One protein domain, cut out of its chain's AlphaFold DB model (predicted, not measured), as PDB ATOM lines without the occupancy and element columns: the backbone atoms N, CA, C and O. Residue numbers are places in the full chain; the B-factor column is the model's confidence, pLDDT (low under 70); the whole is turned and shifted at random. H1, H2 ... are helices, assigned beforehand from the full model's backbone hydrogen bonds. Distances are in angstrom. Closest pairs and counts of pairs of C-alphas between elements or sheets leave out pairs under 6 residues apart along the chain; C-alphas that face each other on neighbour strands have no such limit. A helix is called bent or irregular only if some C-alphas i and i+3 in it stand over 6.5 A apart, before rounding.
ATOM      1  N   ASP A  38      23.891  15.724  30.112       96.81
ATOM      2  CA  ASP A  38      23.758  16.064  28.687       96.81
ATOM      3  C   ASP A  38      23.256  17.519  28.533       96.81
ATOM      4  O   ASP A  38      22.125  17.809  28.940       96.81
ATOM      5  N   PRO A  39      24.045  18.433  27.929       95.94
ATOM      6  CA  PRO A  39      23.644  19.821  27.680       95.94
ATOM      7  C   PRO A  39      22.326  19.956  26.911       95.94
ATOM      8  O   PRO A  39      21.600  20.936  27.084       95.94
ATOM      9  N   ARG A  40      21.966  18.963  26.086       95.94
ATOM     10  CA  ARG A  40      20.708  18.966  25.325       95.94
ATOM     11  C   ARG A  40      19.476  18.903  26.227       95.94
ATOM     12  O   ARG A  40      18.408  19.339  25.810       95.94
ATOM     13  N   ALA A  41      19.610  18.423  27.466       95.50
ATOM     14  CA  ALA A  41      18.519  18.459  28.437       95.50
ATOM     15  C   ALA A  41      18.123  19.900  28.811       95.50
ATOM     16  O   ALA A  41      16.957  20.159  29.097       95.50
ATOM     17  N   CYS A  42      19.061  20.854  28.774       93.19
ATOM     18  CA  CYS A  42      18.784  22.256  29.095       93.19
ATOM     19  C   CYS A  42      17.852  22.909  28.066       93.19
ATOM     20  O   CYS A  42      17.053  23.762  28.435       93.19
ATOM     21  N   VAL A  43      17.890  22.461  26.807       95.12
ATOM     22  CA  VAL A  43      17.028  22.959  25.717       95.12
ATOM     23  C   VAL A  43      15.778  22.117  25.478       95.12
ATOM     24  O   VAL A  43      15.088  22.307  24.478       95.12
ATOM     25  N   ASN A  44      15.414  21.242  26.420       94.31
ATOM     26  CA  ASN A  44      14.054  20.699  26.462       94.31
ATOM     27  C   ASN A  44      13.012  21.826  26.613       94.31
ATOM     28  O   ASN A  44      11.877  21.681  26.163       94.31
ATOM     29  N   CYS A  45      13.409  22.960  27.205       92.12
ATOM     30  CA  CYS A  45      12.618  24.184  27.279       92.12
ATOM     31  C   CYS A  45      13.167  25.240  26.312       92.12
ATOM     32  O   CYS A  45      14.346  25.591  26.346       92.12
ATOM     33  N   HIS A  46      12.289  25.820  25.496       93.38
ATOM     34  CA  HIS A  46      12.657  26.833  24.503       93.38
ATOM     35  C   HIS A  46      13.344  28.090  25.060       93.38
ATOM     36  O   HIS A  46      14.161  28.673  24.356       93.38
ATOM     37  N   ILE A  47      13.042  28.484  26.301       92.75
ATOM     38  CA  ILE A  47      13.583  29.680  26.962       92.75
ATOM     39  C   ILE A  47      15.097  29.586  27.200       92.75
ATOM     40  O   ILE A  47      15.779  30.596  27.316       92.75
ATOM     41  N   MET A  48      15.650  28.373  27.212       94.62
ATOM     42  CA  MET A  48      17.087  28.142  27.366       94.62
ATOM     43  C   MET A  48      17.845  28.108  26.032       94.62
ATOM     44  O   MET A  48      19.060  27.919  26.045       94.62
ATOM     45  N   ARG A  49      17.173  28.283  24.881       94.56
ATOM     46  CA  ARG A  49      17.824  28.197  23.561       94.56
ATOM     47  C   ARG A  49      18.933  29.225  23.384       94.56
ATOM     48  O   ARG A  49      20.030  28.842  23.008       94.56
ATOM     49  N   GLU A  50      18.688  30.485  23.739       92.94
ATOM     50  CA  GLU A  50      19.717  31.529  23.643       92.94
ATOM     51  C   GLU A  50      20.952  31.182  24.485       92.94
ATOM     52  O   GLU A  50      22.085  31.291  24.019       92.94
ATOM     53  N   GLN A  51      20.734  30.681  25.702       93.81
ATOM     54  CA  GLN A  51      21.819  30.305  26.608       93.81
ATOM     55  C   GLN A  51      22.618  29.120  26.058       93.81
ATOM     56  O   GLN A  51      23.847  29.100  26.141       93.81
ATOM     57  N   TYR A  52      21.937  28.145  25.462       95.81
ATOM     58  CA  TYR A  52      22.571  26.999  24.821       95.81
ATOM     59  C   TYR A  52      23.348  27.389  23.562       95.81
ATOM     60  O   TYR A  52      24.488  26.970  23.394       95.81
ATOM     61  N   ASP A  53      22.776  28.232  22.706       94.75
ATOM     62  CA  ASP A  53      23.422  28.707  21.481       94.75
ATOM     63  C   ASP A  53      24.634  29.593  21.786       94.75
ATOM     64  O   ASP A  53      25.659  29.497  21.107       94.75
ATOM     65  N   GLY A  54      24.545  30.419  22.832       94.44
ATOM     66  CA  GLY A  54      25.674  31.175  23.364       94.44
ATOM     67  C   GLY A  54      26.740  30.270  23.981       94.44
ATOM     68  O   GLY A  54      27.929  30.522  23.804       94.44
ATOM     69  N   TRP A  55      26.346  29.194  24.670       95.94
ATOM     70  CA  TRP A  55      27.293  28.208  25.197       95.94
ATOM     71  C   TRP A  55      28.032  27.487  24.079       95.94
ATOM     72  O   TRP A  55      29.251  27.428  24.141       95.94
ATOM     73  N   GLN A  56      27.343  27.045  23.021       95.00
ATOM     74  CA  GLN A  56      27.960  26.369  21.871       95.00
ATOM     75  C   GLN A  56      29.092  27.172  21.212       95.00
ATOM     76  O   GLN A  56      30.017  26.595  20.644       95.00
ATOM     77  N   LYS A  57      29.018  28.502  21.287       93.31
ATOM     78  CA  LYS A  57      29.996  29.433  20.703       93.31
ATOM     79  C   LYS A  57      31.007  29.958  21.726       93.31
ATOM     80  O   LYS A  57      31.933  30.677  21.352       93.31
ATOM     81  N   ALA A  58      30.831  29.640  23.006       93.44
ATOM     82  CA  ALA A  58      31.694  30.106  24.076       93.44
ATOM     83  C   ALA A  58      32.954  29.240  24.209       93.44
ATOM     84  O   ALA A  58      32.984  28.069  23.827       93.44
ATOM     85  N   SER A  59      33.997  29.806  24.823       93.19
ATOM     86  CA  SER A  59      35.300  29.144  24.982       93.19
ATOM     87  C   SER A  59      35.230  27.820  25.748       93.19
ATOM     88  O   SER A  59      36.071  26.949  25.540       93.19
ATOM     89  N   HIS A  60      34.230  27.647  26.617       95.25
ATOM     90  CA  HIS A  60      34.084  26.452  27.447       95.25
ATOM     91  C   HIS A  60      33.252  25.335  26.812       95.25
ATOM     92  O   HIS A  60      33.237  24.243  27.370       95.25
ATOM     93  N   HIS A  61      32.618  25.542  25.650       95.06
ATOM     94  CA  HIS A  61      31.820  24.501  24.983       95.06
ATOM     95  C   HIS A  61      32.576  23.177  24.813       95.06
ATOM     96  O   HIS A  61      32.031  22.099  25.027       95.06
ATOM     97  N   ALA A  62      33.851  23.275  24.427       94.31
ATOM     98  CA  ALA A  62      34.685  22.122  24.114       94.31
ATOM     99  C   ALA A  62      35.166  21.348  25.356       94.31
ATOM    100  O   ALA A  62      35.648  20.227  25.215       94.31
ATOM    101  N   PHE A  63      35.053  21.932  26.552       95.25
ATOM    102  CA  PHE A  63      35.672  21.403  27.773       95.25
ATOM    103  C   PHE A  63      34.693  21.209  28.934       95.25
ATOM    104  O   PHE A  63      34.996  20.465  29.860       95.25
ATOM    105  N   ALA A  64      33.536  21.873  28.904       96.81
ATOM    106  CA  ALA A  64      32.584  21.891  30.002       96.81
ATOM    107  C   ALA A  64      31.139  21.872  29.494       96.81
ATOM    108  O   ALA A  64      30.746  22.628  28.603       96.81
ATOM    109  N   THR A  65      30.323  21.034  30.123       96.81
ATOM    110  CA  THR A  65      28.866  21.021  29.982       96.81
ATOM    111  C   THR A  65      28.220  22.103  30.849       96.81
ATOM    112  O   THR A  65      28.844  22.672  31.744       96.81
ATOM    113  N   CYS A  66      26.923  22.355  30.651       96.56
ATOM    114  CA  CYS A  66      26.177  23.330  31.452       96.56
ATOM    115  C   CYS A  66      26.291  23.057  32.963       96.56
ATOM    116  O   CYS A  66      26.452  23.984  33.757       96.56
ATOM    117  N   ASN A  67      26.230  21.781  33.363       97.38
ATOM    118  CA  ASN A  67      26.279  21.392  34.772       97.38
ATOM    119  C   ASN A  67      27.669  21.560  35.386       97.38
ATOM    120  O   ASN A  67      27.743  21.749  36.595       97.38
ATOM    121  N   ASP A  68      28.742  21.531  34.593       97.75
ATOM    122  CA  ASP A  68      30.101  21.707  35.115       97.75
ATOM    123  C   ASP A  68      30.326  23.136  35.623       97.75
ATOM    124  O   ASP A  68      31.146  23.340  36.513       97.75
ATOM    125  N   CYS A  69      29.546  24.101  35.122       96.69
ATOM    126  CA  CYS A  69      29.525  25.481  35.604       96.69
ATOM    127  C   CYS A  69      28.372  25.754  36.586       96.69
ATOM    128  O   CYS A  69      28.582  26.406  37.603       96.69
ATOM    129  N   HIS A  70      27.157  25.261  36.321       96.94
ATOM    130  CA  HIS A  70      25.943  25.669  37.056       96.94
ATOM    131  C   HIS A  70      25.534  24.750  38.217       96.94
ATOM    132  O   HIS A  70      24.565  25.044  38.923       96.94
ATOM    133  N   VAL A  71      26.229  23.628  38.426       97.62
ATOM    134  CA  VAL A  71      25.892  22.635  39.457       97.62
ATOM    135  C   VAL A  71      27.163  22.188  40.196       97.62
ATOM    136  O   VAL A  71      28.202  22.045  39.560       97.62
ATOM    137  N   PRO A  72      27.127  21.949  41.522       97.44
ATOM    138  CA  PRO A  72      28.289  21.423  42.238       97.44
ATOM    139  C   PRO A  72      28.723  20.048  41.714       97.44
ATOM    140  O   PRO A  72      27.884  19.248  41.288       97.44
ATOM    141  N   HIS A  73      30.014  19.725  41.814       96.38
ATOM    142  CA  HIS A  73      30.540  18.432  41.345       96.38
ATOM    143  C   HIS A  73      30.377  17.281  42.349       96.38
ATOM    144  O   HIS A  73      30.402  16.115  41.957       96.38
ATOM    145  N   SER A  74      30.166  17.571  43.636       96.44
ATOM    146  CA  SER A  74      29.941  16.547  44.664       96.44
ATOM    147  C   SER A  74      28.542  15.930  44.558       96.44
ATOM    148  O   SER A  74      27.556  16.624  44.323       96.44
ATOM    149  N   PHE A  75      28.439  14.609  44.747       95.38
ATOM    150  CA  PHE A  75      27.231  13.836  44.420       95.38
ATOM    151  C   PHE A  75      25.951  14.357  45.095       95.38
ATOM    152  O   PHE A  75      24.977  14.666  44.410       95.38
ATOM    153  N   ILE A  76      25.942  14.479  46.426       96.88
ATOM    154  CA  ILE A  76      24.739  14.902  47.161       96.88
ATOM    155  C   ILE A  76      24.377  16.362  46.825       96.88
ATOM    156  O   ILE A  76      23.238  16.602  46.410       96.88
ATOM    157  N   PRO A  77      25.308  17.338  46.910       96.69
ATOM    158  CA  PRO A  77      25.012  18.721  46.533       96.69
ATOM    159  C   PRO A  77      24.564  18.882  45.079       96.69
ATOM    160  O   PRO A  77      23.659  19.671  44.817       96.69
ATOM    161  N   LYS A  78      25.116  18.099  44.144       96.56
ATOM    162  CA  LYS A  78      24.718  18.099  42.731       96.56
ATOM    163  C   LYS A  78      23.225  17.854  42.563       96.56
ATOM    164  O   LYS A  78      22.528  18.652  41.935       96.56
ATOM    165  N   TYR A  79      22.722  16.748  43.109       96.19
ATOM    166  CA  TYR A  79      21.315  16.385  42.938       96.19
ATOM    167  C   TYR A  79      20.385  17.280  43.753       96.19
ATOM    168  O   TYR A  79      19.312  17.624  43.264       96.19
ATOM    169  N   PHE A  80      20.815  17.745  44.928       96.38
ATOM    170  CA  PHE A  80      20.055  18.741  45.680       96.38
ATOM    171  C   PHE A  80      19.893  20.048  44.886       96.38
ATOM    172  O   PHE A  80      18.776  20.534  44.716       96.38
ATOM    173  N   THR A  81      20.985  20.588  44.334       96.31
ATOM    174  CA  THR A  81      20.945  21.800  43.504       96.31
ATOM    175  C   THR A  81      20.129  21.590  42.233       96.31
ATOM    176  O   THR A  81      19.391  22.488  41.839       96.31
ATOM    177  N   LYS A  82      20.187  20.410  41.605       96.00
ATOM    178  CA  LYS A  82      19.330  20.086  40.456       96.00
ATOM    179  C   LYS A  82      17.844  20.103  40.801       96.00
ATOM    180  O   LYS A  82      17.065  20.651  40.027       96.00
ATOM    181  N   LEU A  83      17.454  19.531  41.941       94.06
ATOM    182  CA  LEU A  83      16.066  19.555  42.406       94.06
ATOM    183  C   LEU A  83      15.608  20.984  42.715       94.06
ATOM    184  O   LEU A  83      14.547  21.399  42.253       94.06
ATOM    185  N   GLU A  84      16.427  21.751  43.437       95.44
ATOM    186  CA  GLU A  84      16.129  23.149  43.756       95.44
ATOM    187  C   GLU A  84      15.999  24.000  42.483       95.44
ATOM    188  O   GLU A  84      14.997  24.693  42.306       95.44
ATOM    189  N   ASN A  85      16.976  23.928  41.575       94.81
ATOM    190  CA  ASN A  85      16.938  24.658  40.308       94.81
ATOM    191  C   ASN A  85      15.743  24.216  39.457       94.81
ATOM    192  O   ASN A  85      15.047  25.065  38.911       94.81
ATOM    193  N   GLY A  86      15.458  22.910  39.389       92.56
ATOM    194  CA  GLY A  86      14.296  22.371  38.685       92.56
ATOM    195  C   GLY A  86      12.980  22.959  39.194       92.56
ATOM    196  O   GLY A  86      12.158  23.386  38.388       92.56
ATOM    197  N   PHE A  87      12.806  23.065  40.516       93.44
ATOM    198  CA  PHE A  87      11.636  23.707  41.119       93.44
ATOM    199  C   PHE A  87      11.534  25.194  40.752       93.44
ATOM    200  O   PHE A  87      10.484  25.640  40.289       93.44
ATOM    201  N   TRP A  88      12.617  25.962  40.915       94.94
ATOM    202  CA  TRP A  88      12.604  27.397  40.613       94.94
ATOM    203  C   TRP A  88      12.425  27.690  39.123       94.94
ATOM    204  O   TRP A  88      11.724  28.639  38.788       94.94
ATOM    205  N   HIS A  89      12.992  26.871  38.236       93.31
ATOM    206  CA  HIS A  89      12.780  26.977  36.792       93.31
ATOM    207  C   HIS A  89      11.340  26.619  36.418       93.31
ATOM    208  O   HIS A  89      10.706  27.360  35.676       93.31
ATOM    209  N   ALA A  90      10.793  25.525  36.959       91.25
ATOM    210  CA  ALA A  90       9.410  25.136  36.697       91.25
ATOM    211  C   ALA A  90       8.431  26.224  37.154       91.25
ATOM    212  O   ALA A  90       7.574  26.632  36.375       91.25
ATOM    213  N   LYS A  91       8.592  26.747  38.377       94.44
ATOM    214  CA  LYS A  91       7.788  27.862  38.893       94.44
ATOM    215  C   LYS A  91       7.958  29.113  38.025       94.44
ATOM    216  O   LYS A  91       6.972  29.593  37.475       94.44
ATOM    217  N   GLY A  92       9.204  29.566  37.867       93.81
ATOM    218  CA  GLY A  92       9.583  30.776  37.137       93.81
ATOM    219  C   GLY A  92       9.027  30.805  35.723       93.81
ATOM    220  O   GLY A  92       8.386  31.766  35.319       93.81
ATOM    221  N   PHE A  93       9.216  29.722  34.973       91.88
ATOM    222  CA  PHE A  93       8.814  29.661  33.572       91.88
ATOM    223  C   PHE A  93       7.334  29.312  33.383       91.88
ATOM    224  O   PHE A  93       6.777  29.619  32.334       91.88
ATOM    225  N   THR A  94       6.664  28.723  34.377       90.88
ATOM    226  CA  THR A  94       5.206  28.515  34.310       90.88
ATOM    227  C   THR A  94       4.450  29.792  34.662       90.88
ATOM    228  O   THR A  94       3.501  30.154  33.975       90.88
ATOM    229  N   LEU A  95       4.869  30.480  35.727       95.38
ATOM    230  CA  LEU A  95       4.220  31.699  36.214       95.38
ATOM    231  C   LEU A  95       4.751  32.970  35.545       95.38
ATOM    232  O   LEU A  95       4.171  34.033  35.736       95.38
ATOM    233  N   GLN A  96       5.838  32.857  34.774       93.12
ATOM    234  CA  GLN A  96       6.545  33.978  34.151       93.12
ATOM    235  C   GLN A  96       6.987  35.036  35.184       93.12
ATOM    236  O   GLN A  96       7.019  36.228  34.899       93.12
ATOM    237  N   ASP A  97       7.332  34.600  36.402       94.06
ATOM    238  CA  ASP A  97       7.665  35.460  37.546       94.06
ATOM    239  C   ASP A  97       9.179  35.533  37.813       94.06
ATOM    240  O   ASP A  97       9.654  35.424  38.946       94.06
ATOM    241  N   PHE A  98       9.952  35.718  36.745       92.06
ATOM    242  CA  PHE A  98      11.406  35.850  36.786       92.06
ATOM    243  C   PHE A  98      11.862  37.210  36.234       92.06
ATOM    244  O   PHE A  98      11.105  37.939  35.600       92.06
ATOM    245  N   HIS A  99      13.115  37.575  36.516       91.56
ATOM    246  CA  HIS A  99      13.707  38.818  36.017       91.56
ATOM    247  C   HIS A  99      14.201  38.636  34.578       91.56
ATOM    248  O   HIS A  99      14.923  37.674  34.323       91.56
ATOM    249  N   GLU A 100      13.910  39.592  33.691       88.50
ATOM    250  CA  GLU A 100      14.473  39.652  32.334       88.50
ATOM    251  C   GLU A 100      15.534  40.777  32.233       88.50
ATOM    252  O   GLU A 100      15.271  41.906  32.668       88.50
ATOM    253  N   PRO A 101      16.752  40.528  31.707       87.62
ATOM    254  CA  PRO A 101      17.270  39.244  31.222       87.62
ATOM    255  C   PRO A 101      17.414  38.205  32.341       87.62
ATOM    256  O   PRO A 101      17.711  38.597  33.468       87.62
ATOM    257  N   ILE A 102      17.255  36.908  32.050       89.88
ATOM    258  CA  ILE A 102      17.379  35.816  33.043       89.88
ATOM    259  C   ILE A 102      18.641  35.986  33.911       89.88
ATOM    260  O   ILE A 102      19.767  36.013  33.413       89.88
ATOM    261  N   ARG A 103      18.463  36.072  35.237       88.94
ATOM    262  CA  ARG A 103      19.556  36.246  36.215       88.94
ATOM    263  C   ARG A 103      19.700  35.052  37.150       88.94
ATOM    264  O   ARG A 103      18.721  34.513  37.661       88.94
ATOM    265  N   LEU A 104      20.953  34.703  37.446       90.50
ATOM    266  CA  LEU A 104      21.289  33.714  38.469       90.50
ATOM    267  C   LEU A 104      20.898  34.212  39.866       90.50
ATOM    268  O   LEU A 104      21.157  35.358  40.234       90.50
ATOM    269  N   ARG A 105      20.342  33.311  40.682       92.69
ATOM    270  CA  ARG A 105      20.149  33.540  42.122       92.69
ATOM    271  C   ARG A 105      21.512  33.603  42.821       92.69
ATOM    272  O   ARG A 105      22.453  32.942  42.387       92.69
ATOM    273  N   ARG A 106      21.599  34.297  43.964       92.69
ATOM    274  CA  ARG A 106      22.843  34.440  44.753       92.69
ATOM    275  C   ARG A 106      23.537  33.102  45.041       92.69
ATOM    276  O   ARG A 106      24.746  32.982  44.900       92.69
ATOM    277  N   ARG A 107      22.763  32.066  45.381       93.50
ATOM    278  CA  ARG A 107      23.298  30.711  45.595       93.50
ATOM    279  C   ARG A 107      23.916  30.118  44.325       93.50
ATOM    280  O   ARG A 107      24.986  29.530  44.396       93.50
ATOM    281  N   SER A 108      23.256  30.269  43.180       94.88
ATOM    282  CA  SER A 108      23.755  29.770  41.894       94.88
ATOM    283  C   SER A 108      25.003  30.530  41.440       94.88
ATOM    284  O   SER A 108      25.904  29.922  40.877       94.88
ATOM    285  N   GLN A 109      25.100  31.831  41.744       94.19
ATOM    286  CA  GLN A 109      26.321  32.617  41.528       94.19
ATOM    287  C   GLN A 109      27.499  32.082  42.355       94.19
ATOM    288  O   GLN A 109      28.592  31.936  41.818       94.19
ATOM    289  N   ALA A 110      27.277  31.724  43.625       94.62
ATOM    290  CA  ALA A 110      28.317  31.127  44.465       94.62
ATOM    291  C   ALA A 110      28.779  29.754  43.941       94.62
ATOM    292  O   ALA A 110      29.974  29.479  43.910       94.62
ATOM    293  N   VAL A 111      27.848  28.912  43.474       96.94
ATOM    294  CA  VAL A 111      28.183  27.631  42.821       96.94
ATOM    295  C   VAL A 111      29.012  27.863  41.558       96.94
ATOM    296  O   VAL A 111      30.037  27.214  41.379       96.94
ATOM    297  N   LEU A 112      28.606  28.815  40.713       96.50
ATOM    298  CA  LEU A 112      29.338  29.165  39.497       96.50
ATOM    299  C   LEU A 112      30.770  29.610  39.813       96.50
ATOM    300  O   LEU A 112      31.711  29.094  39.216       96.50
ATOM    301  N   GLN A 113      30.938  30.506  40.789       96.00
ATOM    302  CA  GLN A 113      32.251  30.971  41.234       96.00
ATOM    303  C   GLN A 113      33.117  29.811  41.748       96.00
ATOM    304  O   GLN A 113      34.275  29.680  41.357       96.00
ATOM    305  N   GLN A 114      32.559  28.924  42.577       96.38
ATOM    306  CA  GLN A 114      33.274  27.742  43.071       96.38
ATOM    307  C   GLN A 114      33.694  26.800  41.942       96.38
ATOM    308  O   GLN A 114      34.790  26.253  41.988       96.38
ATOM    309  N   ASN A 115      32.862  26.645  40.914       97.69
ATOM    310  CA  ASN A 115      33.171  25.813  39.757       97.69
ATOM    311  C   ASN A 115      34.235  26.445  38.845       97.69
ATOM    312  O   ASN A 115      35.068  25.721  38.304       97.69
ATOM    313  N   CYS A 116      34.290  27.779  38.733       96.62
ATOM    314  CA  CYS A 116      35.439  28.458  38.124       96.62
ATOM    315  C   CYS A 116      36.725  28.101  38.878       96.62
ATOM    316  O   CYS A 116      37.706  27.672  38.271       96.62
ATOM    317  N   LEU A 117      36.704  28.217  40.209       95.94
ATOM    318  CA  LEU A 117      37.853  27.900  41.055       95.94
ATOM    319  C   LEU A 117      38.185  26.406  41.074       95.94
ATOM    320  O   LEU A 117      39.338  26.069  41.289       95.94
ATOM    321  N   TYR A 118      37.229  25.513  40.827       96.50
ATOM    322  CA  TYR A 118      37.495  24.078  40.747       96.50
ATOM    323  C   TYR A 118      38.490  23.750  39.626       96.50
ATOM    324  O   TYR A 118      39.452  23.026  39.863       96.50
ATOM    325  N   CYS A 119      38.301  24.334  38.438       96.88
ATOM    326  CA  CYS A 119      39.187  24.104  37.293       96.88
ATOM    327  C   CYS A 119      40.388  25.060  37.257       96.88
ATOM    328  O   CYS A 119      41.470  24.669  36.834       96.88
ATOM    329  N   HIS A 120      40.218  26.318  37.679       96.75
ATOM    330  CA  HIS A 120      41.239  27.359  37.504       96.75
ATOM    331  C   HIS A 120      42.101  27.627  38.741       96.75
ATOM    332  O   HIS A 120      42.946  28.517  38.678       96.75
ATOM    333  N   ARG A 121      41.921  26.889  39.851       95.50
ATOM    334  CA  ARG A 121      42.604  27.138  41.139       95.50
ATOM    335  C   ARG A 121      44.092  27.435  40.986       95.50
ATOM    336  O   ARG A 121      44.553  28.425  41.536       95.50
ATOM    337  N   GLU A 122      44.814  26.589  40.258       96.19
ATOM    338  CA  GLU A 122      46.273  26.683  40.124       96.19
ATOM    339  C   GLU A 122      46.727  27.972  39.429       96.19
ATOM    340  O   GLU A 122      47.806  28.478  39.712       96.19
ATOM    341  N   PHE A 123      45.890  28.543  38.560       94.75
ATOM    342  CA  PHE A 123      46.205  29.774  37.837       94.75
ATOM    343  C   PHE A 123      45.845  31.043  38.611       94.75
ATOM    344  O   PHE A 123      46.398  32.103  38.328       94.75
ATOM    345  N   VAL A 124      44.887  30.968  39.541       94.81
ATOM    346  CA  VAL A 124      44.264  32.160  40.148       94.81
ATOM    347  C   VAL A 124      44.399  32.227  41.667       94.81
ATOM    348  O   VAL A 124      43.892  33.175  42.263       94.81
ATOM    349  N   SER A 125      45.059  31.254  42.306       92.31
ATOM    350  CA  SER A 125      45.150  31.156  43.770       92.31
ATOM    351  C   SER A 125      45.684  32.430  44.421       92.31
ATOM    352  O   SER A 125      45.076  32.914  45.370       92.31
ATOM    353  N   GLU A 126      46.755  33.007  43.872       92.38
ATOM    354  CA  GLU A 126      47.371  34.236  44.392       92.38
ATOM    355  C   GLU A 126      46.449  35.451  44.241       92.38
ATOM    356  O   GLU A 126      46.310  36.254  45.159       92.38
ATOM    357  N   VAL A 127      45.754  35.562  43.105       89.38
ATOM    358  CA  VAL A 127      44.818  36.665  42.838       89.38
ATOM    359  C   VAL A 127      43.629  36.600  43.796       89.38
ATOM    360  O   VAL A 127      43.231  37.609  44.373       89.38
ATOM    361  N   VAL A 128      43.079  35.400  44.000       89.50
ATOM    362  CA  VAL A 128      41.963  35.169  44.927       89.50
ATOM    363  C   VAL A 128      42.385  35.408  46.375       89.50
ATOM    364  O   VAL A 128      41.621  36.013  47.125       89.50
ATOM    365  N   ALA A 129      43.582  34.967  46.769       87.69
ATOM    366  CA  ALA A 129      44.112  35.215  48.106       87.69
ATOM    367  C   ALA A 129      44.313  36.716  48.361       87.69
ATOM    368  O   ALA A 129      43.880  37.211  49.399       87.69
ATOM    369  N   GLY A 130      44.891  37.446  47.400       87.62
ATOM    370  CA  GLY A 130      45.084  38.896  47.488       87.62
ATOM    371  C   GLY A 130      43.774  39.658  47.704       87.62
ATOM    372  O   GLY A 130      43.649  40.389  48.680       87.62
ATOM    373  N   ALA A 131      42.757  39.410  46.875       84.44
ATOM    374  CA  ALA A 131      41.455  40.060  47.043       84.44
ATOM    375  C   ALA A 131      40.795  39.729  48.391       84.44
ATOM    376  O   ALA A 131      40.241  40.612  49.043       84.44
ATOM    377  N   ALA A 132      40.903  38.478  48.852       81.69
ATOM    378  CA  ALA A 132      40.376  38.088  50.156       81.69
ATOM    379  C   ALA A 132      41.071  38.826  51.315       81.69
ATOM    380  O   ALA A 132      40.412  39.164  52.299       81.69
ATOM    381  N   HIS A 133      42.378  39.101  51.204       80.62
ATOM    382  CA  HIS A 133      43.113  39.913  52.179       80.62
ATOM    383  C   HIS A 133      42.625  41.365  52.227       80.62
ATOM    384  O   HIS A 133      42.536  41.929  53.318       80.62
ATOM    385  N   ASP A 134      42.239  41.930  51.083       80.31
ATOM    386  CA  ASP A 134      41.691  43.288  50.973       80.31
ATOM    387  C   ASP A 134      40.192  43.368  51.338       80.31
ATOM    388  O   ASP A 134      39.582  44.437  51.300       80.31
ATOM    389  N   GLY A 135      39.585  42.242  51.736       79.44
ATOM    390  CA  GLY A 135      38.166  42.154  52.086       79.44
ATOM    391  C   GLY A 135      37.226  42.130  50.877       79.44
ATOM    392  O   GLY A 135      36.019  42.325  51.037       79.44
ATOM    393  N   GLU A 136      37.753  41.883  49.678       80.25
ATOM    394  CA  GLU A 136      36.997  41.787  48.433       80.25
ATOM    395  C   GLU A 136      36.703  40.324  48.053       80.25
ATOM    396  O   GLU A 136      37.512  39.416  48.254       80.25
ATOM    397  N   GLU A 137      35.534  40.074  47.456       79.19
ATOM    398  CA  GLU A 137      35.175  38.763  46.901       79.19
ATOM    399  C   GLU A 137      35.221  38.823  45.370       79.19
ATOM    400  O   GLU A 137      34.452  39.548  44.733       79.19
ATOM    401  N   ILE A 138      36.122  38.050  44.755       86.94
ATOM    402  CA  ILE A 138      36.250  38.014  43.294       86.94
ATOM    403  C   ILE A 138      35.071  37.264  42.685       86.94
ATOM    404  O   ILE A 138      34.837  36.093  42.977       86.94
ATOM    405  N   ASN A 139      34.403  37.914  41.736       90.12
ATOM    406  CA  ASN A 139      33.453  37.278  40.836       90.12
ATOM    407  C   ASN A 139      34.064  37.168  39.434       90.12
ATOM    408  O   ASN A 139      34.141  38.153  38.697       90.12
ATOM    409  N   CYS A 140      34.475  35.962  39.036       93.50
ATOM    410  CA  CYS A 140      35.167  35.729  37.769       93.50
ATOM    411  C   CYS A 140      34.359  36.239  36.565       93.50
ATOM    412  O   CYS A 140      34.906  36.879  35.665       93.50
ATOM    413  N   VAL A 141      33.042  36.009  36.557       92.12
ATOM    414  CA  VAL A 141      32.174  36.369  35.425       92.12
ATOM    415  C   VAL A 141      31.786  37.847  35.396       92.12
ATOM    416  O   VAL A 141      31.197  38.295  34.415       92.12
ATOM    417  N   GLN A 142      32.159  38.635  36.409       89.50
ATOM    418  CA  GLN A 142      32.031  40.093  36.353       89.50
ATOM    419  C   GLN A 142      32.914  40.684  35.247       89.50
ATOM    420  O   GLN A 142      32.467  41.569  34.515       89.50
ATOM    421  N   CYS A 143      34.129  40.156  35.086       90.25
ATOM    422  CA  CYS A 143      35.053  40.538  34.017       90.25
ATOM    423  C   CYS A 143      34.968  39.562  32.833       90.25
ATOM    424  O   CYS A 143      34.866  39.978  31.678       90.25
TER     425      CYS A 143
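This is residues 38 to 143 of the 153 residues of the protein "Cytochrome c-type protein" of candidate division KSB1 bacterium (UniProt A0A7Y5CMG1). An open group of helices: short H3 and arm H5a pack together in the middle, hairpin H1-H2 and long H4 lie toward one end, and arm H5b makes the other. The 106 printed residues have six named helices, H1 to H6, and no named strand: all helix, only just compact, close to loose, radius of gyration of the C-alphas 15.1 A, spans 43 by 29 by 29 A.

H1, residues 39 to 44, begins at C-alpha 39 (23.644, 19.821, 27.680). H2 is 46 to 56, irregular, C-alphas 47 and 50 being 7.2 A apart; H3 is 66 to 70; H4, 75 to 95, is 30.3 A long. H5, 106 to 133, one helix by its hydrogen bonds, is bent, C-alphas 119 and 122 being 8.1 A apart: arms H5a, 106 to 119, 20.7 A, and H5b, 122 to 133, 18.2 A, irregular, C-alphas 123 and 126 being 8.0 A apart. H6, 140 to 143, ends at C-alpha 143 (35.053, 40.538, 34.017).

H1 and H2, a hairpin, touch, closest C-alphas Val 43 and Arg 49, 5.7 A, at a shallow tilt of 23 degrees, opposite ways. H3 touches H5a, closest C-alphas Cys 69 and Leu 112, 5.4 A; H3 and H4 are near each other, with 7 pairs of C-alphas within 10 A. H5a, with residues 113 to 116 alone, only just touches H6, with 3 pairs of C-alphas within 8 A, closest Gln 113 and Cys 140, 6.6 A. Every O i to N i+4 pair is within hydrogen-bond range in H3 and H4, but 0 of 2 in H1 (O i to N i+3: 3 of 3), 5 of 7 in H2, 9 of 10 in H5a and 6 of 8 in H5b; H6 is too short.

The farthest C-alphas, Leu 95 and Glu 126, are 44.0 A apart. The printed part has no cut and no long link; no printed residue is under 70 in pLDDT.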